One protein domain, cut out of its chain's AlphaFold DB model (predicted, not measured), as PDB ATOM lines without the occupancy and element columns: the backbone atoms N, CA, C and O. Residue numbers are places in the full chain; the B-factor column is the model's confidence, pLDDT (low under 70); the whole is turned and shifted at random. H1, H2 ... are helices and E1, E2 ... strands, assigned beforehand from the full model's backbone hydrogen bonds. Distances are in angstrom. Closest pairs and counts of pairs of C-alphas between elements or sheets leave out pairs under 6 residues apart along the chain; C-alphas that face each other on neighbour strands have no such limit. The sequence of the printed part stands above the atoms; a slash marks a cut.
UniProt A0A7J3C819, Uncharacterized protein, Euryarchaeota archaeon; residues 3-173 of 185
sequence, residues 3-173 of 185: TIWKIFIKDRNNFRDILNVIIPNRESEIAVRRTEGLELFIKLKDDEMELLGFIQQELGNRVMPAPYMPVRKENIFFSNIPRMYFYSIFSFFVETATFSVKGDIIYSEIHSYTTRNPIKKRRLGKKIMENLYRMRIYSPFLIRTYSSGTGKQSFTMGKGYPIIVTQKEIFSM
ATOM      1  N   THR A   3     -60.438 -48.060 -38.622       92.06
ATOM      2  CA  THR A   3     -60.496 -49.410 -38.059       92.06
ATOM      3  C   THR A   3     -59.468 -49.547 -36.943       92.06
ATOM      4  O   THR A   3     -58.414 -48.907 -36.966       92.06
ATOM      5  N   ILE A   4     -59.789 -50.351 -35.931       95.38
ATOM      6  CA  ILE A   4     -58.925 -50.561 -34.770       95.38
ATOM      7  C   ILE A   4     -58.165 -51.867 -34.961       95.38
ATOM      8  O   ILE A   4     -58.742 -52.903 -35.292       95.38
ATOM      9  N   TRP A   5     -56.866 -51.813 -34.719       96.06
ATOM     10  CA  TRP A   5     -55.940 -52.915 -34.907       96.06
ATOM     11  C   TRP A   5     -55.177 -53.187 -33.626       96.06
ATOM     12  O   TRP A   5     -54.852 -52.271 -32.875       96.06
ATOM     13  N   LYS A   6     -54.883 -54.463 -33.392       97.06
ATOM     14  CA  LYS A   6     -54.053 -54.945 -32.295       97.06
ATOM     15  C   LYS A   6     -52.770 -55.546 -32.852       97.06
ATOM     16  O   LYS A   6     -52.811 -56.444 -33.693       97.06
ATOM     17  N   ILE A   7     -51.644 -55.082 -32.331       96.94
ATOM     18  CA  ILE A   7     -50.292 -55.490 -32.693       96.94
ATOM     19  C   ILE A   7     -49.656 -56.141 -31.463       96.94
ATOM     20  O   ILE A   7     -49.643 -55.560 -30.376       96.94
ATOM     21  N   PHE A   8     -49.137 -57.355 -31.626       96.88
ATOM     22  CA  PHE A   8     -48.435 -58.067 -30.557       96.88
ATOM     23  C   PHE A   8     -46.971 -57.668 -30.569       96.88
ATOM     24  O   PHE A   8     -46.282 -57.867 -31.571       96.88
ATOM     25  N   ILE A   9     -46.509 -57.110 -29.461       95.81
ATOM     26  CA  ILE A   9     -45.163 -56.577 -29.320       95.81
ATOM     27  C   ILE A   9     -44.256 -57.659 -28.734       95.81
ATOM     28  O   ILE A   9     -44.589 -58.274 -27.720       95.81
ATOM     29  N   LYS A  10     -43.111 -57.888 -29.381       92.19
ATOM     30  CA  LYS A  10     -42.167 -58.952 -29.001       92.19
ATOM     31  C   LYS A  10     -41.309 -58.547 -27.807       92.19
ATOM     32  O   LYS A  10     -41.156 -59.298 -26.851       92.19
ATOM     33  N   ASP A  11     -40.770 -57.338 -27.877       89.94
ATOM     34  CA  ASP A  11     -39.839 -56.782 -26.907       89.94
ATOM     35  C   ASP A  11     -39.834 -55.246 -26.979       89.94
ATOM     36  O   ASP A  11     -40.541 -54.623 -27.777       89.94
ATOM     37  N   ARG A  12     -39.023 -54.625 -26.121       87.38
ATOM     38  CA  ARG A  12     -38.895 -53.169 -25.998       87.38
ATOM     39  C   ARG A  12     -38.361 -52.486 -27.263       87.38
ATOM     40  O   ARG A  12     -38.810 -51.386 -27.582       87.38
ATOM     41  N   ASN A  13     -37.398 -53.092 -27.956       89.75
ATOM     42  CA  ASN A  13     -36.812 -52.509 -29.166       89.75
ATOM     43  C   ASN A  13     -37.817 -52.581 -30.312       89.75
ATOM     44  O   ASN A  13     -38.108 -51.568 -30.937       89.75
ATOM     45  N   ASN A  14     -38.457 -53.737 -30.473       93.31
ATOM     46  CA  ASN A  14     -39.546 -53.921 -31.416       93.31
ATOM     47  C   ASN A  14     -40.697 -52.935 -31.164       93.31
ATOM     48  O   ASN A  14     -41.236 -52.364 -32.110       93.31
ATOM     49  N   PHE A  15     -41.040 -52.665 -29.898       92.38
ATOM     50  CA  PHE A  15     -42.042 -51.651 -29.575       92.38
ATOM     51  C   PHE A  15     -41.649 -50.268 -30.099       92.38
ATOM     52  O   PHE A  15     -42.449 -49.572 -30.725       92.38
ATOM     53  N   ARG A  16     -40.395 -49.879 -29.856       90.00
ATOM     54  CA  ARG A  16     -39.822 -48.622 -30.333       90.00
ATOM     55  C   ARG A  16     -39.842 -48.537 -31.859       90.00
ATOM     56  O   ARG A  16     -40.228 -47.503 -32.395       90.00
ATOM     57  N   ASP A  17     -39.494 -49.601 -32.561       91.88
ATOM     58  CA  ASP A  17     -39.491 -49.593 -34.024       91.88
ATOM     59  C   ASP A  17     -40.906 -49.420 -34.589       91.88
ATOM     60  O   ASP A  17     -41.133 -48.578 -35.456       91.88
ATOM     61  N   ILE A  18     -41.892 -50.110 -34.012       93.38
ATOM     62  CA  ILE A  18     -43.304 -49.981 -34.401       93.38
ATOM     63  C   ILE A  18     -43.808 -48.550 -34.199       93.38
ATOM     64  O   ILE A  18     -44.420 -47.963 -35.091       93.38
ATOM     65  N   LEU A  19     -43.534 -47.951 -33.043       90.50
ATOM     66  CA  LEU A  19     -43.969 -46.585 -32.766       90.50
ATOM     67  C   LEU A  19     -43.262 -45.545 -33.660       90.50
ATOM     68  O   LEU A  19     -43.874 -44.531 -33.998       90.50
ATOM     69  N   ASN A  20     -42.014 -45.795 -34.077       88.19
ATOM     70  CA  ASN A  20     -41.297 -44.967 -35.056       88.19
ATOM     71  C   ASN A  20     -41.897 -45.047 -36.467       88.19
ATOM     72  O   ASN A  20     -41.727 -44.117 -37.246       88.19
ATOM     73  N   VAL A  21     -42.592 -46.130 -36.807       89.31
ATOM     74  CA  VAL A  21     -43.309 -46.263 -38.087       89.31
ATOM     75  C   VAL A  21     -44.675 -45.583 -38.019       89.31
ATOM     76  O   VAL A  21     -45.117 -44.928 -38.964       89.31
ATOM     77  N   ILE A  22     -45.353 -45.745 -36.886       88.88
ATOM     78  CA  ILE A  22     -46.740 -45.330 -36.714       88.88
ATOM     79  C   ILE A  22     -46.865 -43.820 -36.524       88.88
ATOM     80  O   ILE A  22     -47.646 -43.180 -37.224       88.88
ATOM     81  N   ILE A  23     -46.136 -43.261 -35.559       85.31
ATOM     82  CA  ILE A  23     -46.449 -41.940 -35.002       85.31
ATOM     83  C   ILE A  23     -45.925 -40.766 -35.843       85.31
ATOM     84  O   ILE A  23     -46.620 -39.748 -35.933       85.31
ATOM     85  N   PRO A  24     -44.712 -40.815 -36.431       82.38
ATOM     86  CA  PRO A  24     -44.174 -39.653 -37.120       82.38
ATOM     87  C   PRO A  24     -45.101 -39.118 -38.214       82.38
ATOM     88  O   PRO A  24     -45.574 -39.846 -39.078       82.38
ATOM     89  N   ASN A  25     -45.300 -37.803 -38.181       77.88
ATOM     90  CA  ASN A  25     -46.121 -37.005 -39.087       77.88
ATOM     91  C   ASN A  25     -47.611 -37.364 -39.074       77.88
ATOM     92  O   ASN A  25     -48.321 -37.033 -40.021       77.88
ATOM     93  N   ARG A  26     -48.085 -38.009 -38.002       81.50
ATOM     94  CA  ARG A  26     -49.483 -38.396 -37.841       81.50
ATOM     95  C   ARG A  26     -50.045 -37.930 -36.511       81.50
ATOM     96  O   ARG A  26     -49.334 -37.766 -35.519       81.50
ATOM     97  N   GLU A  27     -51.352 -37.716 -36.516       86.62
ATOM     98  CA  GLU A  27     -52.122 -37.749 -35.282       86.62
ATOM     99  C   GLU A  27     -52.459 -39.202 -34.978       86.62
ATOM    100  O   GLU A  27     -52.738 -39.986 -35.888       86.62
ATOM    101  N   SER A  28     -52.372 -39.603 -33.716       88.69
ATOM    102  CA  SER A  28     -52.546 -41.007 -33.357       88.69
ATOM    103  C   SER A  28     -53.162 -41.155 -31.980       88.69
ATOM    104  O   SER A  28     -52.766 -40.488 -31.027       88.69
ATOM    105  N   GLU A  29     -54.098 -42.091 -31.884       91.12
ATOM    106  CA  GLU A  29     -54.599 -42.614 -30.621       91.12
ATOM    107  C   GLU A  29     -54.103 -44.046 -30.468       91.12
ATOM    108  O   GLU A  29     -54.380 -44.910 -31.308       91.12
ATOM    109  N   ILE A  30     -53.365 -44.292 -29.390       93.81
ATOM    110  CA  ILE A  30     -52.795 -45.600 -29.090       93.81
ATOM    111  C   ILE A  30     -53.141 -46.022 -27.669       93.81
ATOM    112  O   ILE A  30     -53.154 -45.208 -26.750       93.81
ATOM    113  N   ALA A  31     -53.394 -47.310 -27.475       94.38
ATOM    114  CA  ALA A  31     -53.499 -47.903 -26.151       94.38
ATOM    115  C   ALA A  31     -52.540 -49.076 -26.066       94.38
ATOM    116  O   ALA A  31     -52.467 -49.887 -26.980       94.38
ATOM    117  N   VAL A  32     -51.822 -49.195 -24.964       94.19
ATOM    118  CA  VAL A  32     -50.941 -50.324 -24.713       94.19
ATOM    119  C   VAL A  32     -51.458 -51.056 -23.500       94.19
ATOM    120  O   VAL A  32     -51.632 -50.453 -22.443       94.19
ATOM    121  N   ARG A  33     -51.714 -52.350 -23.656       93.31
ATOM    122  CA  ARG A  33     -52.181 -53.219 -22.584       93.31
ATOM    123  C   ARG A  33     -51.137 -54.280 -22.293       93.31
ATOM    124  O   ARG A  33     -50.652 -54.937 -23.215       93.31
ATOM    125  N   ARG A  34     -50.844 -54.495 -21.013       89.38
ATOM    126  CA  ARG A  34     -50.057 -55.650 -20.580       89.38
ATOM    127  C   ARG A  34     -50.973 -56.827 -20.284       89.38
ATOM    128  O   ARG A  34     -51.848 -56.747 -19.424       89.38
ATOM    129  N   THR A  35     -50.763 -57.929 -20.985       89.56
ATOM    130  CA  THR A  35     -51.382 -59.231 -20.716       89.56
ATOM    131  C   THR A  35     -50.279 -60.208 -20.293       89.56
ATOM    132  O   THR A  35     -49.491 -59.876 -19.410       89.56
ATOM    133  N   GLU A  36     -50.185 -61.384 -20.918       87.62
ATOM    134  CA  GLU A  36     -48.975 -62.222 -20.853       87.62
ATOM    135  C   GLU A  36     -47.806 -61.593 -21.639       87.62
ATOM    136  O   GLU A  36     -46.642 -61.901 -21.401       87.62
ATOM    137  N   GLY A  37     -48.115 -60.669 -22.555       90.06
ATOM    138  CA  GLY A  37     -47.154 -59.872 -23.312       90.06
ATOM    139  C   GLY A  37     -47.592 -58.413 -23.402       90.06
ATOM    140  O   GLY A  37     -48.483 -57.968 -22.676       90.06
ATOM    141  N   LEU A  38     -46.957 -57.654 -24.294       94.06
ATOM    142  CA  LEU A  38     -47.327 -56.266 -24.552       94.06
ATOM    143  C   LEU A  38     -48.161 -56.190 -25.840       94.06
ATOM    144  O   LEU A  38     -47.760 -56.687 -26.891       94.06
ATOM    145  N   GLU A  39     -49.346 -55.594 -25.751       96.12
ATOM    146  CA  GLU A  39     -50.292 -55.469 -26.861       96.12
ATOM    147  C   GLU A  39     -50.535 -53.989 -27.157       96.12
ATOM    148  O   GLU A  39     -50.986 -53.250 -26.282       96.12
ATOM    149  N   LEU A  40     -50.265 -53.562 -28.389       96.50
ATOM    150  CA  LEU A  40     -50.542 -52.210 -28.867       96.50
ATOM    151  C   LEU A  40     -51.851 -52.203 -29.653       96.50
ATOM    152  O   LEU A  40     -52.010 -52.948 -30.613       96.50
ATOM    153  N   PHE A  41     -52.763 -51.326 -29.271       96.81
ATOM    154  CA  PHE A  41     -53.994 -51.024 -29.978       96.81
ATOM    155  C   PHE A  41     -53.846 -49.673 -30.653       96.81
ATOM    156  O   PHE A  41     -53.392 -48.712 -30.028       96.81
ATOM    157  N   ILE A  42     -54.246 -49.604 -31.914       95.00
ATOM    158  CA  ILE A  42     -54.185 -48.382 -32.699       95.00
ATOM    159  C   ILE A  42     -55.402 -48.248 -33.598       95.00
ATOM    160  O   ILE A  42     -55.889 -49.226 -34.161       95.00
ATOM    161  N   LYS A  43     -55.871 -47.013 -33.747       92.69
ATOM    162  CA  LYS A  43     -56.872 -46.632 -34.734       92.69
ATOM    163  C   LYS A  43     -56.174 -46.088 -35.978       92.69
ATOM    164  O   LYS A  43     -55.458 -45.098 -35.880       92.69
ATOM    165  N   LEU A  44     -56.399 -46.731 -37.119       90.94
ATOM    166  CA  LEU A  44     -55.843 -46.326 -38.411       90.94
ATOM    167  C   LEU A  44     -56.960 -46.016 -39.399       90.94
ATOM    168  O   LEU A  44     -58.037 -46.620 -39.348       90.94
ATOM    169  N   LYS A  45     -56.698 -45.067 -40.293       90.81
ATOM    170  CA  LYS A  45     -57.536 -44.799 -41.461       90.81
ATOM    171  C   LYS A  45     -57.239 -45.801 -42.578       90.81
ATOM    172  O   LYS A  45     -56.200 -46.457 -42.585       90.81
ATOM    173  N   ASP A  46     -58.159 -45.905 -43.532       86.56
ATOM    174  CA  ASP A  46     -58.040 -46.850 -44.651       86.56
ATOM    175  C   ASP A  46     -56.784 -46.592 -45.512       86.56
ATOM    176  O   ASP A  46     -56.159 -47.538 -45.984       86.56
ATOM    177  N   ASP A  47     -56.364 -45.331 -45.657       88.25
ATOM    178  CA  ASP A  47     -55.148 -44.911 -46.372       88.25
ATOM    179  C   ASP A  47     -53.845 -45.157 -45.587       88.25
ATOM    180  O   ASP A  47     -52.751 -44.984 -46.117       88.25
ATOM    181  N   GLU A  48     -53.938 -45.598 -44.332       88.75
ATOM    182  CA  GLU A  48     -52.795 -45.904 -43.460       88.75
ATOM    183  C   GLU A  48     -52.562 -47.419 -43.313       88.75
ATOM    184  O   GLU A  48     -51.660 -47.858 -42.596       88.75
ATOM    185  N   MET A  49     -53.358 -48.239 -44.001       87.38
ATOM    186  CA  MET A  49     -53.345 -49.700 -43.893       87.38
ATOM    187  C   MET A  49     -52.029 -50.349 -44.338       87.38
ATOM    188  O   MET A  49     -51.654 -51.396 -43.806       87.38
ATOM    189  N   GLU A  50     -51.285 -49.714 -45.248       90.69
ATOM    190  CA  GLU A  50     -49.962 -50.175 -45.695       90.69
ATOM    191  C   GLU A  50     -48.964 -50.315 -44.531       90.69
ATOM    192  O   GLU A  50     -48.098 -51.191 -44.547       90.69
ATOM    193  N   LEU A  51     -49.131 -49.521 -43.467       92.06
ATOM    194  CA  LEU A  51     -48.294 -49.593 -42.266       92.06
ATOM    195  C   LEU A  51     -48.397 -50.941 -41.569       92.06
ATOM    196  O   LEU A  51     -47.409 -51.435 -41.030       92.06
ATOM    197  N   LEU A  52     -49.587 -51.538 -41.562       92.25
ATOM    198  CA  LEU A  52     -49.790 -52.845 -40.951       92.25
ATOM    199  C   LEU A  52     -49.090 -53.932 -41.757       92.25
ATOM    200  O   LEU A  52     -48.508 -54.834 -41.159       92.25
ATOM    201  N   GLY A  53     -49.089 -53.802 -43.089       91.19
ATOM    202  CA  GLY A  53     -48.306 -54.651 -43.983       91.19
ATOM    203  C   GLY A  53     -46.818 -54.577 -43.650       91.19
ATOM    204  O   GLY A  53     -46.204 -55.610 -43.400       91.19
ATOM    205  N   PHE A  54     -46.273 -53.364 -43.518       93.56
ATOM    206  CA  PHE A  54     -44.880 -53.152 -43.112       93.56
ATOM    207  C   PHE A  54     -44.574 -53.762 -41.733       93.56
ATOM    208  O   PHE A  54     -43.610 -54.503 -41.569       93.56
ATOM    209  N   ILE A  55     -45.418 -53.507 -40.728       94.38
ATOM    210  CA  ILE A  55     -45.244 -54.045 -39.368       94.38
ATOM    211  C   ILE A  55     -45.295 -55.582 -39.368       94.38
ATOM    212  O   ILE A  55     -44.557 -56.235 -38.627       94.38
ATOM    213  N   GLN A  56     -46.146 -56.180 -40.200       94.25
ATOM    214  CA  GLN A  56     -46.274 -57.628 -40.285       94.25
ATOM    215  C   GLN A  56     -45.120 -58.282 -41.053       94.25
ATOM    216  O   GLN A  56     -44.616 -59.311 -40.606       94.25
ATOM    217  N   GLN A  57     -44.712 -57.709 -42.186       93.69
ATOM    218  CA  GLN A  57     -43.722 -58.295 -43.094       93.69
ATOM    219  C   GLN A  57     -42.290 -57.978 -42.662       93.69
ATOM    220  O   GLN A  57     -41.489 -58.894 -42.500       93.69
ATOM    221  N   GLU A  58     -41.991 -56.707 -42.396       93.75
ATOM    222  CA  GLU A  58     -40.625 -56.240 -42.128       93.75
ATOM    223  C   GLU A  58     -40.242 -56.400 -40.654       93.75
ATOM    224  O   GLU A  58     -39.141 -56.838 -40.329       93.75
ATOM    225  N   LEU A  59     -41.164 -56.097 -39.732       93.00
ATOM    226  CA  LEU A  59     -40.915 -56.247 -38.288       93.00
ATOM    227  C   LEU A  59     -41.331 -57.637 -37.761       93.00
ATOM    228  O   LEU A  59     -41.029 -58.024 -36.621       93.00
ATOM    229  N   GLY A  60     -42.008 -58.427 -38.601       93.31
ATOM    230  CA  GLY A  60     -42.444 -59.787 -38.295       93.31
ATOM    231  C   GLY A  60     -43.473 -59.848 -37.165       93.31
ATOM    232  O   GLY A  60     -43.490 -60.827 -36.412       93.31
ATOM    233  N   ASN A  61     -44.236 -58.781 -36.932       96.06
ATOM    234  CA  ASN A  61     -45.203 -58.723 -35.843       96.06
ATOM    235  C   ASN A  61     -46.521 -59.377 -36.237       96.06
ATOM    236  O   ASN A  61     -47.004 -59.254 -37.359       96.06
ATOM    237  N   ARG A  62     -47.168 -60.024 -35.267       96.44
ATOM    238  CA  ARG A  62     -48.551 -60.456 -35.451       96.44
ATOM    239  C   ARG A  62     -49.470 -59.241 -35.339       96.44
ATOM    240  O   ARG A  62     -49.394 -58.499 -34.358       96.44
ATOM    241  N   VAL A  63     -50.367 -59.092 -36.307       96.19
ATOM    242  CA  VAL A  63     -51.374 -58.027 -36.369       96.19
ATOM    243  C   VAL A  63     -52.755 -58.667 -36.524       96.19
ATOM    244  O   VAL A  63     -52.897 -59.679 -37.206       96.19
ATOM    245  N   MET A  64     -53.776 -58.126 -35.859       96.00
ATOM    246  CA  MET A  64     -55.166 -58.568 -36.022       96.00
ATOM    247  C   MET A  64     -56.148 -57.412 -35.818       96.00
ATOM    248  O   MET A  64     -55.845 -56.500 -35.044       96.00
ATOM    249  N   PRO A  65     -57.329 -57.441 -36.457       95.19
ATOM    250  CA  PRO A  65     -58.376 -56.470 -36.167       95.19
ATOM    251  C   PRO A  65     -58.822 -56.597 -34.706       95.19
ATOM    252  O   PRO A  65     -58.858 -57.694 -34.138       95.19
ATOM    253  N   ALA A  66     -59.148 -55.467 -34.086       94.56
ATOM    254  CA  ALA A  66     -59.659 -55.401 -32.726       94.56
ATOM    255  C   ALA A  66     -61.104 -54.878 -32.736       94.56
ATOM    256  O   ALA A  66     -61.391 -53.896 -33.420       94.56
ATOM    257  N   PRO A  67     -62.015 -55.486 -31.956       89.62
ATOM    258  CA  PRO A  67     -63.418 -55.073 -31.938       89.62
ATOM    259  C   PRO A  67     -63.635 -53.714 -31.258       89.62
ATOM    260  O   PRO A  67     -64.625 -53.045 -31.532       89.62
ATOM    261  N   TYR A  68     -62.734 -53.307 -30.360       91.19
ATOM    262  CA  TYR A  68     -62.822 -52.044 -29.632       91.19
ATOM    263  C   TYR A  68     -61.442 -51.543 -29.192       91.19
ATOM    264  O   TYR A  68     -60.489 -52.316 -29.062       91.19
ATOM    265  N   MET A  69     -61.360 -50.238 -28.929       91.44
ATOM    266  CA  MET A  69     -60.202 -49.594 -28.315       91.44
ATOM    267  C   MET A  69     -60.305 -49.752 -26.795       91.44
ATOM    268  O   MET A  69     -61.391 -49.538 -26.247       91.44
ATOM    269  N   PRO A  70     -59.222 -50.112 -26.086       88.56
ATOM    270  CA  PRO A  70     -59.219 -50.104 -24.630       88.56
ATOM    271  C   PRO A  70     -59.675 -48.752 -24.065       88.56
ATOM    272  O   PRO A  70     -59.274 -47.696 -24.555       88.56
ATOM    273  N   VAL A  71     -60.520 -48.795 -23.033       81.81
ATOM    274  CA  VAL A  71     -61.117 -47.595 -22.432       81.81
ATOM    275  C   VAL A  71     -60.051 -46.777 -21.704       81.81
ATOM    276  O   VAL A  71     -59.304 -47.308 -20.877       81.81
ATOM    277  N   ARG A  72     -60.022 -45.468 -21.974       79.88
ATOM    278  CA  ARG A  72     -59.212 -44.492 -21.239       79.88
ATOM    279  C   ARG A  72     -59.668 -44.437 -19.777       79.88
ATOM    280  O   ARG A  72     -60.817 -44.101 -19.505       79.88
ATOM    281  N   LYS A  73     -58.770 -44.737 -18.835       70.12
ATOM    282  CA  LYS A  73     -58.986 -44.515 -17.396       70.12
ATOM    283  C   LYS A  73     -58.181 -43.290 -16.960       70.12
ATOM    284  O   LYS A  73     -56.955 -43.297 -17.028       70.12
ATOM    285  N   GLU A  74     -58.866 -42.220 -16.569       59.81
ATOM    286  CA  GLU A  74     -58.254 -40.935 -16.206       59.81
ATOM    287  C   GLU A  74     -57.779 -40.924 -14.753       59.81
ATOM    288  O   GLU A  74     -58.396 -40.302 -13.896       59.81
ATOM    289  N   ASN A  75     -56.682 -41.626 -14.474       58.19
ATOM    290  CA  ASN A  75     -56.067 -41.579 -13.148       58.19
ATOM    291  C   ASN A  75     -54.893 -40.588 -13.134       58.19
ATOM    292  O   ASN A  75     -54.756 -39.764 -12.232       58.19
ATOM    293  N   ILE A  76     -53.999 -40.656 -14.125       59.78
ATOM    294  CA  ILE A  76     -52.803 -39.804 -14.178       59.78
ATOM    295  C   ILE A  76     -52.495 -39.433 -15.616       59.78
ATOM    296  O   ILE A  76     -52.511 -40.295 -16.492       59.78
ATOM    297  N   PHE A  77     -52.201 -38.154 -15.839       66.75
ATOM    298  CA  PHE A  77     -52.026 -37.569 -17.151       66.75
ATOM    299  C   PHE A  77     -50.712 -36.794 -17.261       66.75
ATOM    300  O   PHE A  77     -50.425 -35.867 -16.505       66.75
ATOM    301  N   PHE A  78     -49.923 -37.143 -18.267       68.50
ATOM    302  CA  PHE A  78     -48.786 -36.352 -18.701       68.50
ATOM    303  C   PHE A  78     -49.126 -35.667 -20.019       68.50
ATOM    304  O   PHE A  78     -49.511 -36.336 -20.978       68.50
ATOM    305  N   SER A  79     -48.944 -34.351 -20.101       69.38
ATOM    306  CA  SER A  79     -49.040 -33.630 -21.366       69.38
ATOM    307  C   SER A  79     -47.912 -32.646 -21.515       69.38
ATOM    308  O   SER A  79     -47.720 -31.773 -20.679       69.38
ATOM    309  N   ASN A  80     -47.205 -32.727 -22.631       66.12
ATOM    310  CA  ASN A  80     -46.230 -31.705 -22.948       66.12
ATOM    311  C   ASN A  80     -46.879 -30.498 -23.628       66.12
ATOM    312  O   ASN A  80     -47.833 -30.591 -24.408       66.12
ATOM    313  N   ILE A  81     -46.273 -29.335 -23.422       65.19
ATOM    314  CA  ILE A  81     -46.470 -28.213 -24.338       65.19
ATOM    315  C   ILE A  81     -45.763 -28.600 -25.656       65.19
ATOM    316  O   ILE A  81     -44.695 -29.215 -25.593       65.19
ATOM    317  N   PRO A  82     -46.300 -28.259 -26.848       58.84
ATOM    318  CA  PRO A  82     -45.735 -28.631 -28.154       58.84
ATOM    319  C   PRO A  82     -44.413 -27.902 -28.471       58.84
ATOM    320  O   PRO A  82     -44.218 -27.402 -29.567       58.84
ATOM    321  N   ARG A  83     -43.506 -27.782 -27.497       55.34
ATOM    322  CA  ARG A  83     -42.117 -27.334 -27.637       55.34
ATOM    323  C   ARG A  83     -41.142 -28.504 -27.786       55.34
ATOM    324  O   ARG A  83     -39.994 -28.266 -28.141       55.34
ATOM    325  N   MET A  84     -41.562 -29.733 -27.478       55.25
ATOM    326  CA  MET A  84     -40.674 -30.897 -27.488       55.25
ATOM    327  C   MET A  84     -40.693 -31.622 -28.834       55.25
ATOM    328  O   MET A  84     -41.747 -31.822 -29.440       55.25
ATOM    329  N   TYR A  85     -39.510 -32.054 -29.277       62.06
ATOM    330  CA  TYR A  85     -39.384 -33.035 -30.349       62.06
ATOM    331  C   TYR A  85     -39.933 -34.375 -29.861       62.06
ATOM    332  O   TYR A  85     -39.674 -34.759 -28.718       62.06
ATOM    333  N   PHE A  86     -40.636 -35.093 -30.736       63.41
ATOM    334  CA  PHE A  86     -41.232 -36.405 -30.458       63.41
ATOM    335  C   PHE A  86     -40.287 -37.358 -29.707       63.41
ATOM    336  O   PHE A  86     -40.662 -37.953 -28.698       63.41
ATOM    337  N   TYR A  87     -39.021 -37.396 -30.130       62.62
ATOM    338  CA  TYR A  87     -37.965 -38.224 -29.544       62.62
ATOM    339  C   TYR A  87     -37.733 -38.018 -28.036       62.62
ATOM    340  O   TYR A  87     -37.182 -38.901 -27.388       62.62
ATOM    341  N   SER A  88     -38.163 -36.889 -27.465       61.22
ATOM    342  CA  SER A  88     -37.942 -36.552 -26.048       61.22
ATOM    343  C   SER A  88     -38.897 -37.290 -25.102       61.22
ATOM    344  O   SER A  88     -38.528 -37.613 -23.979       61.22
ATOM    345  N   ILE A  89     -40.128 -37.558 -25.548       65.62
ATOM    346  CA  ILE A  89     -41.188 -38.210 -24.746       65.62
ATOM    347  C   ILE A  89     -41.300 -39.693 -25.108       65.62
ATOM    348  O   ILE A  89     -41.776 -40.517 -24.333       65.62
ATOM    349  N   PHE A  90     -40.795 -40.048 -26.283       69.44
ATOM    350  CA  PHE A  90     -40.853 -41.388 -26.825       69.44
ATOM    351  C   PHE A  90     -40.287 -42.469 -25.895       69.44
ATOM    352  O   PHE A  90     -40.968 -43.452 -25.605       69.44
ATOM    353  N   SER A  91     -39.070 -42.272 -25.375       70.75
ATOM    354  CA  SER A  91     -38.455 -43.235 -24.454       70.75
ATOM    355  C   SER A  91     -39.288 -43.419 -23.188       70.75
ATOM    356  O   SER A  91     -39.438 -44.544 -22.731       70.75
ATOM    357  N   PHE A  92     -39.887 -42.348 -22.654       72.00
ATOM    358  CA  PHE A  92     -40.763 -42.444 -21.484       72.00
ATOM    359  C   PHE A  92     -41.951 -43.360 -21.738       72.00
ATOM    360  O   PHE A  92     -42.240 -44.234 -20.926       72.00
ATOM    361  N   PHE A  93     -42.637 -43.161 -22.861       77.38
ATOM    362  CA  PHE A  93     -43.800 -43.959 -23.213       77.38
ATOM    363  C   PHE A  93     -43.432 -45.438 -23.393       77.38
ATOM    364  O   PHE A  93     -44.107 -46.307 -22.839       77.38
ATOM    365  N   VAL A  94     -42.319 -45.716 -24.082       80.06
ATOM    366  CA  VAL A  94     -41.787 -47.076 -24.262       80.06
ATOM    367  C   VAL A  94     -41.458 -47.729 -22.919       80.06
ATOM    368  O   VAL A  94     -41.915 -48.848 -22.670       80.06
ATOM    369  N   GLU A  95     -40.736 -47.041 -22.027       76.56
ATOM    370  CA  GLU A  95     -40.442 -47.565 -20.687       76.56
ATOM    371  C   GLU A  95     -41.727 -47.850 -19.917       76.56
ATOM    372  O   GLU A  95     -41.915 -48.951 -19.405       76.56
ATOM    373  N   THR A  96     -42.628 -46.868 -19.875       75.62
ATOM    374  CA  THR A  96     -43.870 -46.946 -19.106       75.62
ATOM    375  C   THR A  96     -44.701 -48.143 -19.523       75.62
ATOM    376  O   THR A  96     -45.181 -48.887 -18.670       75.62
ATOM    377  N   ALA A  97     -44.818 -48.384 -20.826       82.69
ATOM    378  CA  ALA A  97     -45.549 -49.537 -21.314       82.69
ATOM    379  C   ALA A  97     -44.840 -50.854 -21.024       82.69
ATOM    380  O   ALA A  97     -45.481 -51.823 -20.619       82.69
ATOM    381  N   THR A  98     -43.519 -50.896 -21.161       82.50
ATOM    382  CA  THR A  98     -42.756 -52.132 -20.964       82.50
ATOM    383  C   THR A  98     -42.769 -52.596 -19.503       82.50
ATOM    384  O   THR A  98     -42.852 -53.800 -19.262       82.50
ATOM    385  N   PHE A  99     -42.738 -51.666 -18.545       77.25
ATOM    386  CA  PHE A  99     -42.749 -51.953 -17.102       77.25
ATOM    387  C   PHE A  99     -44.145 -52.091 -16.488       77.25
ATOM    388  O   PHE A  99     -44.262 -52.276 -15.277       77.25
ATOM    389  N   SER A 100     -45.200 -51.999 -17.297       80.12
ATOM    390  CA  SER A 100     -46.563 -52.101 -16.792       80.12
ATOM    391  C   SER A 100     -46.903 -53.494 -16.254       80.12
ATOM    392  O   SER A 100     -46.355 -54.495 -16.729       80.12
ATOM    393  N   VAL A 101     -47.788 -53.579 -15.249       82.69
ATOM    394  CA  VAL A 101     -48.213 -54.870 -14.690       82.69
ATOM    395  C   VAL A 101     -49.401 -55.431 -15.463       82.69
ATOM    396  O   VAL A 101     -50.127 -54.717 -16.151       82.69
ATOM    397  N   LYS A 102     -49.602 -56.749 -15.388       86.94
ATOM    398  CA  LYS A 102     -50.689 -57.431 -16.098       86.94
ATOM    399  C   LYS A 102     -52.045 -56.802 -15.750       86.94
ATOM    400  O   LYS A 102     -52.417 -56.730 -14.585       86.94
ATOM    401  N   GLY A 103     -52.795 -56.407 -16.776       84.69
ATOM    402  CA  GLY A 103     -54.087 -55.726 -16.656       84.69
ATOM    403  C   GLY A 103     -54.012 -54.207 -16.818       84.69
ATOM    404  O   GLY A 103     -55.042 -53.587 -17.093       84.69
ATOM    405  N   ASP A 104     -52.820 -53.615 -16.728       85.56
ATOM    406  CA  ASP A 104     -52.642 -52.183 -16.929       85.56
ATOM    407  C   ASP A 104     -52.846 -51.779 -18.384       85.56
ATOM    408  O   ASP A 104     -52.497 -52.501 -19.325       85.56
ATOM    409  N   ILE A 105     -53.406 -50.582 -18.547       89.06
ATOM    410  CA  ILE A 105     -53.636 -49.945 -19.838       89.06
ATOM    411  C   ILE A 105     -53.040 -48.547 -19.778       89.06
ATOM    412  O   ILE A 105     -53.458 -47.731 -18.960       89.06
ATOM    413  N   ILE A 106     -52.108 -48.264 -20.679       88.50
ATOM    414  CA  ILE A 106     -51.599 -46.917 -20.915       88.50
ATOM    415  C   ILE A 106     -52.211 -46.423 -22.211       88.50
ATOM    416  O   ILE A 106     -52.034 -47.041 -23.257       88.50
ATOM    417  N   TYR A 107     -52.919 -45.308 -22.153       90.38
ATOM    418  CA  TYR A 107     -53.522 -44.685 -23.324       90.38
ATOM    419  C   TYR A 107     -52.722 -43.441 -23.704       90.38
ATOM    420  O   TYR A 107     -52.215 -42.743 -22.828       90.38
ATOM    421  N   SER A 108     -52.576 -43.153 -24.993       87.75
ATOM    422  CA  SER A 108     -51.929 -41.933 -25.453       87.75
ATOM    423  C   SER A 108     -52.635 -41.315 -26.649       87.75
ATOM    424  O   SER A 108     -52.879 -41.983 -27.650       87.75
ATOM    425  N   GLU A 109     -52.852 -40.005 -26.565       88.50
ATOM    426  CA  GLU A 109     -53.276 -39.155 -27.681       88.50
ATOM    427  C   GLU A 109     -52.066 -38.361 -28.172       88.50
ATOM    428  O   GLU A 109     -51.295 -37.816 -27.374       88.50
ATOM    429  N   ILE A 110     -51.871 -38.311 -29.484       86.94
ATOM    430  CA  ILE A 110     -50.729 -37.660 -30.116       86.94
ATOM    431  C   ILE A 110     -51.249 -36.726 -31.195       86.94
ATOM    432  O   ILE A 110     -51.904 -37.161 -32.137       86.94
ATOM    433  N   HIS A 111     -50.918 -35.447 -31.065       83.62
ATOM    434  CA  HIS A 111     -51.243 -34.406 -32.031       83.62
ATOM    435  C   HIS A 111     -49.967 -33.848 -32.641       83.62
ATOM    436  O   HIS A 111     -49.018 -33.513 -31.922       83.62
ATOM    437  N   SER A 112     -49.961 -33.709 -33.962       80.62
ATOM    438  CA  SER A 112     -48.857 -33.096 -34.693       80.62
ATOM    439  C   SER A 112     -49.132 -31.607 -34.925       80.62
ATOM    440  O   SER A 112     -50.251 -31.193 -35.209       80.62
ATOM    441  N   TYR A 113     -48.098 -30.785 -34.782       75.69
ATOM    442  CA  TYR A 113     -48.140 -29.346 -35.009       75.69
ATOM    443  C   TYR A 113     -47.012 -28.968 -35.945       75.69
ATOM    444  O   TYR A 113     -45.863 -29.354 -35.737       75.69
ATOM    445  N   THR A 114     -47.316 -28.148 -36.940       73.00
ATOM    446  CA  THR A 114     -46.290 -27.570 -37.802       73.00
ATOM    447  C   THR A 114     -46.013 -26.144 -37.349       73.00
ATOM    448  O   THR A 114     -46.921 -25.332 -37.172       73.00
ATOM    449  N   THR A 115     -44.746 -25.812 -37.128       71.44
ATOM    450  CA  THR A 115     -44.339 -24.434 -36.837       71.44
ATOM    451  C   THR A 115     -43.126 -24.039 -37.659       71.44
ATOM    452  O   THR A 115     -42.352 -24.875 -38.119       71.44
ATOM    453  N   ARG A 116     -42.942 -22.736 -37.867       70.69
ATOM    454  CA  ARG A 116     -41.727 -22.213 -38.493       70.69
ATOM    455  C   ARG A 116     -40.652 -22.112 -37.427       70.69
ATOM    456  O   ARG A 116     -40.876 -21.430 -36.433       70.69
ATOM    457  N   ASN A 117     -39.472 -22.684 -37.655       67.81
ATOM    458  CA  ASN A 117     -38.352 -22.475 -36.740       67.81
ATOM    459  C   ASN A 117     -37.701 -21.100 -37.007       67.81
ATOM    460  O   ASN A 117     -37.031 -20.926 -38.034       67.81
ATOM    461  N   PRO A 118     -37.857 -20.106 -36.109       64.81
ATOM    462  CA  PRO A 118     -37.327 -18.765 -36.337       64.81
ATOM    463  C   PRO A 118     -35.793 -18.725 -36.271       64.81
ATOM    464  O   PRO A 118     -35.173 -17.934 -36.980       64.81
ATOM    465  N   ILE A 119     -35.174 -19.597 -35.471       68.69
ATOM    466  CA  ILE A 119     -33.720 -19.668 -35.277       68.69
ATOM    467  C   ILE A 119     -33.053 -20.259 -36.523       68.69
ATOM    468  O   ILE A 119     -32.118 -19.669 -37.065       68.69
ATOM    469  N   LYS A 120     -33.566 -21.385 -37.030       65.50
ATOM    470  CA  LYS A 120     -33.069 -22.007 -38.266       65.50
ATOM    471  C   LYS A 120     -33.316 -21.123 -39.484       65.50
ATOM    472  O   LYS A 120     -32.427 -21.016 -40.321       65.50
ATOM    473  N   LYS A 121     -34.450 -20.413 -39.550       71.19
ATOM    474  CA  LYS A 121     -34.700 -19.420 -40.609       71.19
ATOM    475  C   LYS A 121     -33.643 -18.314 -40.619       71.19
ATOM    476  O   LYS A 121     -33.158 -17.964 -41.688       71.19
ATOM    477  N   ARG A 122     -33.279 -17.780 -39.446       69.56
ATOM    478  CA  ARG A 122     -32.219 -16.765 -39.324       69.56
ATOM    479  C   ARG A 122     -30.845 -17.311 -39.717       69.56
ATOM    480  O   ARG A 122     -30.104 -16.607 -40.382       69.56
ATOM    481  N   ARG A 123     -30.520 -18.551 -39.336       74.88
ATOM    482  CA  ARG A 123     -29.217 -19.171 -39.633       74.88
ATOM    483  C   ARG A 123     -29.049 -19.619 -41.086       74.88
ATOM    484  O   ARG A 123     -27.955 -19.522 -41.616       74.88
ATOM    485  N   LEU A 124     -30.105 -20.141 -41.707       78.50
ATOM    486  CA  LEU A 124     -30.034 -20.824 -43.005       78.50
ATOM    487  C   LEU A 124     -30.706 -20.036 -44.140       78.50
ATOM    488  O   LEU A 124     -30.794 -20.528 -45.260       78.50
ATOM    489  N   GLY A 125     -31.258 -18.851 -43.855       74.00
ATOM    490  CA  GLY A 125     -31.927 -17.985 -44.836       74.00
ATOM    491  C   GLY A 125     -33.243 -18.533 -45.408       74.00
ATOM    492  O   GLY A 125     -33.936 -17.831 -46.140       74.00
ATOM    493  N   LYS A 126     -33.634 -19.769 -45.068       75.25
ATOM    494  CA  LYS A 126     -34.820 -20.455 -45.602       75.25
ATOM    495  C   LYS A 126     -35.825 -20.784 -44.502       75.25
ATOM    496  O   LYS A 126     -35.458 -21.117 -43.377       75.25
ATOM    497  N   LYS A 127     -37.122 -20.693 -44.821       70.88
ATOM    498  CA  LYS A 127     -38.196 -21.134 -43.918       70.88
ATOM    499  C   LYS A 127     -38.109 -22.656 -43.782       70.88
ATOM    500  O   LYS A 127     -38.400 -23.362 -44.737       70.88
ATOM    501  N   ILE A 128     -37.729 -23.134 -42.602       72.50
ATOM    502  CA  ILE A 128     -37.763 -24.558 -42.268       72.50
ATOM    503  C   ILE A 128     -38.971 -24.787 -41.368       72.50
ATOM    504  O   ILE A 128     -39.095 -24.157 -40.310       72.50
ATOM    505  N   MET A 129     -39.874 -25.639 -41.842       71.94
ATOM    506  CA  MET A 129     -40.996 -26.135 -41.058       71.94
ATOM    507  C   MET A 129     -40.478 -27.219 -40.115       71.94
ATOM    508  O   MET A 129     -39.705 -28.082 -40.524       71.94
ATOM    509  N   GLU A 130     -40.872 -27.146 -38.852       72.62
ATOM    510  CA  GLU A 130     -40.618 -28.183 -37.862       72.62
ATOM    511  C   GLU A 130     -41.932 -28.805 -37.422       72.62
ATOM    512  O   GLU A 130     -42.900 -28.096 -37.131       72.62
ATOM    513  N   ASN A 131     -41.922 -30.134 -37.355       73.12
ATOM    514  CA  ASN A 131     -43.023 -30.921 -36.826       73.12
ATOM    515  C   ASN A 131     -42.772 -31.123 -35.334       73.12
ATOM    516  O   ASN A 131     -41.816 -31.786 -34.924       73.12
ATOM    517  N   LEU A 132     -43.615 -30.493 -34.529       76.31
ATOM    518  CA  LEU A 132     -43.656 -30.624 -33.081       76.31
ATOM    519  C   LEU A 132     -44.848 -31.493 -32.709       76.31
ATOM    520  O   LEU A 132     -45.821 -31.579 -33.451       76.31
ATOM    521  N   TYR A 133     -44.776 -32.140 -31.553       74.06
ATOM    522  CA  TYR A 133     -45.812 -33.075 -31.132       74.06
ATOM    523  C   TYR A 133     -46.297 -32.702 -29.743       74.06
ATOM    524  O   TYR A 133     -45.501 -32.360 -28.865       74.06
ATOM    525  N   ARG A 134     -47.611 -32.778 -29.545       77.62
ATOM    526  CA  ARG A 134     -48.223 -32.837 -28.220       77.62
ATOM    527  C   ARG A 134     -48.648 -34.274 -27.988       77.62
ATOM    528  O   ARG A 134     -49.499 -34.783 -28.705       77.62
ATOM    529  N   MET A 135     -48.067 -34.897 -26.983       78.62
ATOM    530  CA  MET A 135     -48.420 -36.213 -26.498       78.62
ATOM    531  C   MET A 135     -49.108 -36.070 -25.147       78.62
ATOM    532  O   MET A 135     -48.734 -35.242 -24.315       78.62
ATOM    533  N   ARG A 136     -50.151 -36.864 -24.973       80.81
ATOM    534  CA  ARG A 136     -51.047 -36.888 -23.830       80.81
ATOM    535  C   ARG A 136     -51.120 -38.324 -23.348       80.81
ATOM    536  O   ARG A 136     -51.820 -39.115 -23.964       80.81
ATOM    537  N   ILE A 137     -50.354 -38.665 -22.318       80.44
ATOM    538  CA  ILE A 137     -50.203 -40.038 -21.824       80.44
ATOM    539  C   ILE A 137     -51.043 -40.199 -20.567       80.44
ATOM    540  O   ILE A 137     -50.819 -39.505 -19.580       80.44
ATOM    541  N   TYR A 138     -51.965 -41.147 -20.603       82.31
ATOM    542  CA  TYR A 138     -52.816 -41.542 -19.496       82.31
ATOM    543  C   TYR A 138     -52.311 -42.882 -18.973       82.31
ATOM    544  O   TYR A 138     -52.275 -43.871 -19.707       82.31
ATOM    545  N   SER A 139     -51.875 -42.905 -17.720       76.62
ATOM    546  CA  SER A 139     -51.197 -44.053 -17.125       76.62
ATOM    547  C   SER A 139     -51.849 -44.455 -15.800       76.62
ATOM    548  O   SER A 139     -52.309 -43.576 -15.067       76.62
ATOM    549  N   PRO A 140     -51.883 -45.757 -15.457       67.88
ATOM    550  CA  PRO A 140     -52.330 -46.196 -14.141       67.88
ATOM    551  C   PRO A 140     -51.258 -45.988 -13.056       67.88
ATOM    552  O   PRO A 140     -51.586 -46.055 -11.874       67.88
ATOM    553  N   PHE A 141     -49.992 -45.720 -13.416       66.19
ATOM    554  CA  PHE A 141     -48.898 -45.561 -12.448       66.19
ATOM    555  C   PHE A 141     -48.781 -44.139 -11.929       66.19
ATOM    556  O   PHE A 141     -48.674 -43.207 -12.728       66.19
ATOM    557  N   LEU A 142     -48.663 -43.994 -10.601       56.38
ATOM    558  CA  LEU A 142     -48.238 -42.749  -9.959       56.38
ATOM    559  C   LEU A 142     -46.881 -42.314 -10.509       56.38
ATOM    560  O   LEU A 142     -45.852 -42.918 -10.193       56.38
ATOM    561  N   ILE A 143     -46.869 -41.260 -11.327       56.88
ATOM    562  CA  ILE A 143     -45.619 -40.706 -11.830       56.88
ATOM    563  C   ILE A 143     -44.952 -39.959 -10.669       56.88
ATOM    564  O   ILE A 143     -45.374 -38.870 -10.287       56.88
ATOM    565  N   ARG A 144     -43.940 -40.584 -10.053       45.56
ATOM    566  CA  ARG A 144     -43.240 -40.018  -8.892       45.56
ATOM    567  C   ARG A 144     -42.477 -38.760  -9.301       45.56
ATOM    568  O   ARG A 144     -41.653 -38.790 -10.215       45.56
ATOM    569  N   THR A 145     -42.767 -37.669  -8.607       48.75
ATOM    570  CA  THR A 145     -42.197 -36.346  -8.840       48.75
ATOM    571  C   THR A 145     -40.924 -36.171  -8.006       48.75
ATOM    572  O   THR A 145     -40.890 -36.498  -6.823       48.75
ATOM    573  N   TYR A 146     -39.862 -35.639  -8.615       44.06
ATOM    574  CA  TYR A 146     -38.705 -35.111  -7.886       44.06
ATOM    575  C   TYR A 146     -38.586 -33.624  -8.197       44.06
ATOM    576  O   TYR A 146     -38.294 -33.253  -9.334       44.06
ATOM    577  N   SER A 147     -38.835 -32.771  -7.207       43.59
ATOM    578  CA  SER A 147     -38.754 -31.316  -7.349       43.59
ATOM    579  C   SER A 147     -37.301 -30.849  -7.268       43.59
ATOM    580  O   SER A 147     -36.662 -30.995  -6.230       43.59
ATOM    581  N   SER A 148     -36.773 -30.248  -8.336       46.91
ATOM    582  CA  SER A 148     -35.566 -29.415  -8.223       46.91
ATOM    583  C   SER A 148     -35.937 -28.027  -7.686       46.91
ATOM    584  O   SER A 148     -37.045 -27.547  -7.935       46.91
ATOM    585  N   GLY A 149     -34.996 -27.321  -7.045       43.19
ATOM    586  CA  GLY A 149     -35.186 -25.935  -6.571       43.19
ATOM    587  C   GLY A 149     -35.542 -24.904  -7.659       43.19
ATOM    588  O   GLY A 149     -35.773 -23.744  -7.350       43.19
ATOM    589  N   THR A 150     -35.615 -25.315  -8.933       53.09
ATOM    590  CA  THR A 150     -35.988 -24.476 -10.088       53.09
ATOM    591  C   THR A 150     -37.404 -24.744 -10.622       53.09
ATOM    592  O   THR A 150     -37.765 -24.233 -11.680       53.09
ATOM    593  N   GLY A 151     -38.204 -25.582  -9.948       51.22
ATOM    594  CA  GLY A 151     -39.565 -25.944 -10.383       51.22
ATOM    595  C   GLY A 151     -39.625 -26.933 -11.558       51.22
ATOM    596  O   GLY A 151     -40.707 -27.268 -12.045       51.22
ATOM    597  N   LYS A 152     -38.467 -27.423 -12.017       50.34
ATOM    598  CA  LYS A 152     -38.355 -28.531 -12.971       50.34
ATOM    599  C   LYS A 152     -38.407 -29.856 -12.222       50.34
ATOM    600  O   LYS A 152     -37.761 -29.996 -11.179       50.34
ATOM    601  N   GLN A 153     -39.139 -30.811 -12.774       55.12
ATOM    602  CA  GLN A 153     -39.274 -32.165 -12.270       55.12
ATOM    603  C   GLN A 153     -38.595 -33.150 -13.213       55.12
ATOM    604  O   GLN A 153     -38.642 -32.984 -14.425       55.12
ATOM    605  N   SER A 154     -37.937 -34.160 -12.658       50.75
ATOM    606  CA  SER A 154     -37.359 -35.252 -13.440       50.75
ATOM    607  C   SER A 154     -38.187 -36.508 -13.230       50.75
ATOM    608  O   SER A 154     -38.356 -36.958 -12.099       50.75
ATOM    609  N   PHE A 155     -38.650 -37.097 -14.323       57.72
ATOM    610  CA  PHE A 155     -39.247 -38.416 -14.338       57.72
ATOM    611  C   PHE A 155     -38.205 -39.458 -14.673       57.72
ATOM    612  O   PHE A 155     -37.587 -39.413 -15.734       57.72
ATOM    613  N   THR A 156     -38.037 -40.427 -13.786       45.25
ATOM    614  CA  THR A 156     -37.193 -41.591 -14.036       45.25
ATOM    615  C   THR A 156     -37.988 -42.840 -13.714       45.25
ATOM    616  O   THR A 156     -38.336 -43.067 -12.555       45.25
ATOM    617  N   MET A 157     -38.245 -43.666 -14.722       46.44
ATOM    618  CA  MET A 157     -38.608 -45.064 -14.507       46.44
ATOM    619  C   MET A 157     -37.343 -45.887 -14.737       46.44
ATOM    620  O   MET A 157     -36.921 -46.088 -15.870       46.44
ATOM    621  N   GLY A 158     -36.673 -46.259 -13.642       43.06
ATOM    622  CA  GLY A 158     -35.368 -46.926 -13.673       43.06
ATOM    623  C   GLY A 158     -34.179 -46.012 -14.020       43.06
ATOM    624  O   GLY A 158     -34.332 -44.867 -14.452       43.06
ATOM    625  N   LYS A 159     -32.956 -46.516 -13.788       39.47
ATOM    626  CA  LYS A 159     -31.703 -45.828 -14.144       39.47
ATOM    627  C   LYS A 159     -31.579 -45.780 -15.672       39.47
ATOM    628  O   LYS A 159     -31.323 -46.813 -16.279       39.47
ATOM    629  N   GLY A 160     -31.719 -44.608 -16.296       43.00
ATOM    630  CA  GLY A 160     -31.284 -44.455 -17.692       43.00
ATOM    631  C   GLY A 160     -31.761 -43.221 -18.449       43.00
ATOM    632  O   GLY A 160     -30.981 -42.680 -19.223       43.00
ATOM    633  N   TYR A 161     -32.989 -42.739 -18.232       44.31
ATOM    634  CA  TYR A 161     -33.539 -41.641 -19.044       44.31
ATOM    635  C   TYR A 161     -34.401 -40.684 -18.211       44.31
ATOM    636  O   TYR A 161     -35.607 -40.899 -18.097       44.31
ATOM    637  N   PRO A 162     -33.810 -39.636 -17.608       52.09
ATOM    638  CA  PRO A 162     -34.580 -38.598 -16.940       52.09
ATOM    639  C   PRO A 162     -35.323 -37.748 -17.976       52.09
ATOM    640  O   PRO A 162     -34.699 -37.038 -18.764       52.09
ATOM    641  N   ILE A 163     -36.657 -37.788 -17.975       56.16
ATOM    642  CA  ILE A 163     -37.450 -36.787 -18.694       56.16
ATOM    643  C   ILE A 163     -37.623 -35.610 -17.757       56.16
ATOM    644  O   ILE A 163     -38.286 -35.713 -16.728       56.16
ATOM    645  N   ILE A 164     -37.012 -34.487 -18.116       56.50
ATOM    646  CA  ILE A 164     -37.203 -33.244 -17.382       56.50
ATOM    647  C   ILE A 164     -38.468 -32.585 -17.906       56.50
ATOM    648  O   ILE A 164     -38.557 -32.233 -19.080       56.50
ATOM    649  N   VAL A 165     -39.427 -32.397 -17.018       57.38
ATOM    650  CA  VAL A 165     -40.715 -31.781 -17.298       57.38
ATOM    651  C   VAL A 165     -40.989 -30.692 -16.268       57.38
ATOM    652  O   VAL A 165     -40.357 -30.611 -15.218       57.38
ATOM    653  N   THR A 166     -41.929 -29.815 -16.552       57.56
ATOM    654  CA  THR A 166     -42.399 -28.792 -15.619       57.56
ATOM    655  C   THR A 166     -43.646 -29.275 -14.882       57.56
ATOM    656  O   THR A 166     -44.361 -30.143 -15.371       57.56
ATOM    657  N   GLN A 167     -43.969 -28.676 -13.732       59.72
ATOM    658  CA  GLN A 167     -45.238 -28.939 -13.029       59.72
ATOM    659  C   GLN A 167     -46.477 -28.753 -13.924       59.72
ATOM    660  O   GLN A 167     -47.463 -29.449 -13.757       59.72
ATOM    661  N   LYS A 168     -46.417 -27.852 -14.915       62.91
ATOM    662  CA  LYS A 168     -47.500 -27.635 -15.889       62.91
ATOM    663  C   LYS A 168     -47.648 -28.759 -16.914       62.91
ATOM    664  O   LYS A 168     -48.534 -28.676 -17.754       62.91
ATOM    665  N   GLU A 169     -46.746 -29.731 -16.929       61.41
ATOM    666  CA  GLU A 169     -46.771 -30.851 -17.874       61.41
ATOM    667  C   GLU A 169     -47.234 -32.153 -17.206       61.41
ATOM    668  O   GLU A 169     -47.516 -33.137 -17.887       61.41
ATOM    669  N   ILE A 170     -47.364 -32.152 -15.878       61.31
ATOM    670  CA  ILE A 170     -47.779 -33.299 -15.076       61.31
ATOM    671  C   ILE A 170     -49.071 -32.936 -14.376       61.31
ATOM    672  O   ILE A 170     -49.104 -32.015 -13.566       61.31
ATOM    673  N   PHE A 171     -50.123 -33.690 -14.652       61.22
ATOM    674  CA  PHE A 171     -51.403 -33.516 -13.993       61.22
ATOM    675  C   PHE A 171     -51.837 -34.863 -13.428       61.22
ATOM    676  O   PHE A 171     -52.078 -35.826 -14.155       61.22
ATOM    677  N   SER A 172     -51.942 -34.950 -12.110       53.00
ATOM    678  CA  SER A 172     -52.533 -36.109 -11.448       53.00
ATOM    679  C   SER A 172     -53.996 -35.793 -11.154       53.00
ATOM    680  O   SER A 172     -54.283 -34.814 -10.472       53.00
ATOM    681  N   MET A 173     -54.917 -36.599 -11.682       47.09
ATOM    682  CA  MET A 173     -56.341 -36.525 -11.352       47.09
ATOM    683  C   MET A 173     -56.716 -37.818 -10.640       47.09
ATOM    684  O   MET A 173     -57.113 -38.793 -11.268       47.09
TER     685      MET A 173
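AT A GLANCE: This is residues 3 to 173 of the 185 residues of an uncharacterized protein of Euryarchaeota archaeon (UniProt A0A7J3C819). What would one see first? A long, twisted sheet of eight strands makes a wall, with H1, H2 and H3 over one face and no named helix over the other. E6 and E7 reach out as a two-stranded arm with H4 at its tip, and the small hairpin of E8 and E9 packs by E9 on H3. What are the parts and the size? There are 171 printed residues with four named helices and ten named strands, in the order E1 H1 E2 E3 H2 E4 E5 H3 E6 H4 E7 E8 E9 E10; the class is mixed, helices and strands, and both sheets are antiparallel. The whole is compact, with a radius of gyration of the C-alphas of 17.0 A and spans of 46 by 40 by 26 A.

HOW THE PARTS SIT: How is the large sheet ordered? It runs E4, residues 63 to 65, E1, 3 to 9, E3, 38 to 45, E2, 28 to 34, E6, 105 to 116, E7, 129 to 139, E5, 76 to 79, and E10, 170 to 172. Within hydrogen-bond range are, among others, N 5 and O 42 of E1 and E3 at 2.8 A and N 107 and O 138 of E6 and E7 at 2.9 A. What is on it? H1, residues 12 to 22, over E3 at a height of 9.6 A, H2, residues 50 to 57, over E1 at 9.9 A, and H3, residues 87 to 98, over E2 and only just E6, with 3 of its C-alphas there, at 8.4 A, are on the same face, making two layers, helices on one face of a sheet. E1, H1, E2, then E3, H2, E4, then E5, H3, E6 are split strand-helix-strand units, two strands running the same way with another between them in the sheet, each with a right-handed crossover. How do the helices meet? H3 touches H1 with residues 94 to 98 alone, at a steep tilt of 51 degrees, opposite ways, the closest C-alphas being those of Arg 12 and Thr 98, 6.4 A apart. H1 and H2 only just touch, with 3 pairs of C-alphas within 8 A, the closest being Ile 18 and Ile 55 at 6.7 A. Every O i to N i+4 pair is within hydrogen-bond range in H1, H2 and H4, residues 118 to 124, and 6 of 8 are in H3. What of the small sheet? In the hairpin of E8, residues 152 to 155, and E9, residues 163 to 166, N 153 and O 165 are 2.7 A apart, within hydrogen-bond range; the closest C-alphas of H3 and E9, those of Phe 92 and Ile 163, are 7.1 A apart.

IN THESE COORDINATES: Where are the longer elements? E6 measures 35.5 A from first to last C-alpha, E7 31.6 A, E3 22.8 A and H3 17.0 A. Where are the anchors? E1 begins at C-alpha 3 (-60.496, -49.410, -38.059), and E10 ends at C-alpha 172 (-52.533, -36.109, -11.448).

THE WHOLE: How far does it reach? The two C-alphas farthest apart, those of Glu 36 and Gly 125, are 53.1 A apart. Is it continuous and confident? The printed part has no cut, and the link from E7 to E8, residues 140 to 151, is long. Mean pLDDT of the printed part is 76.7, with residues 74 to 90, 117 to 120, 122 and 140 to 173 under 70.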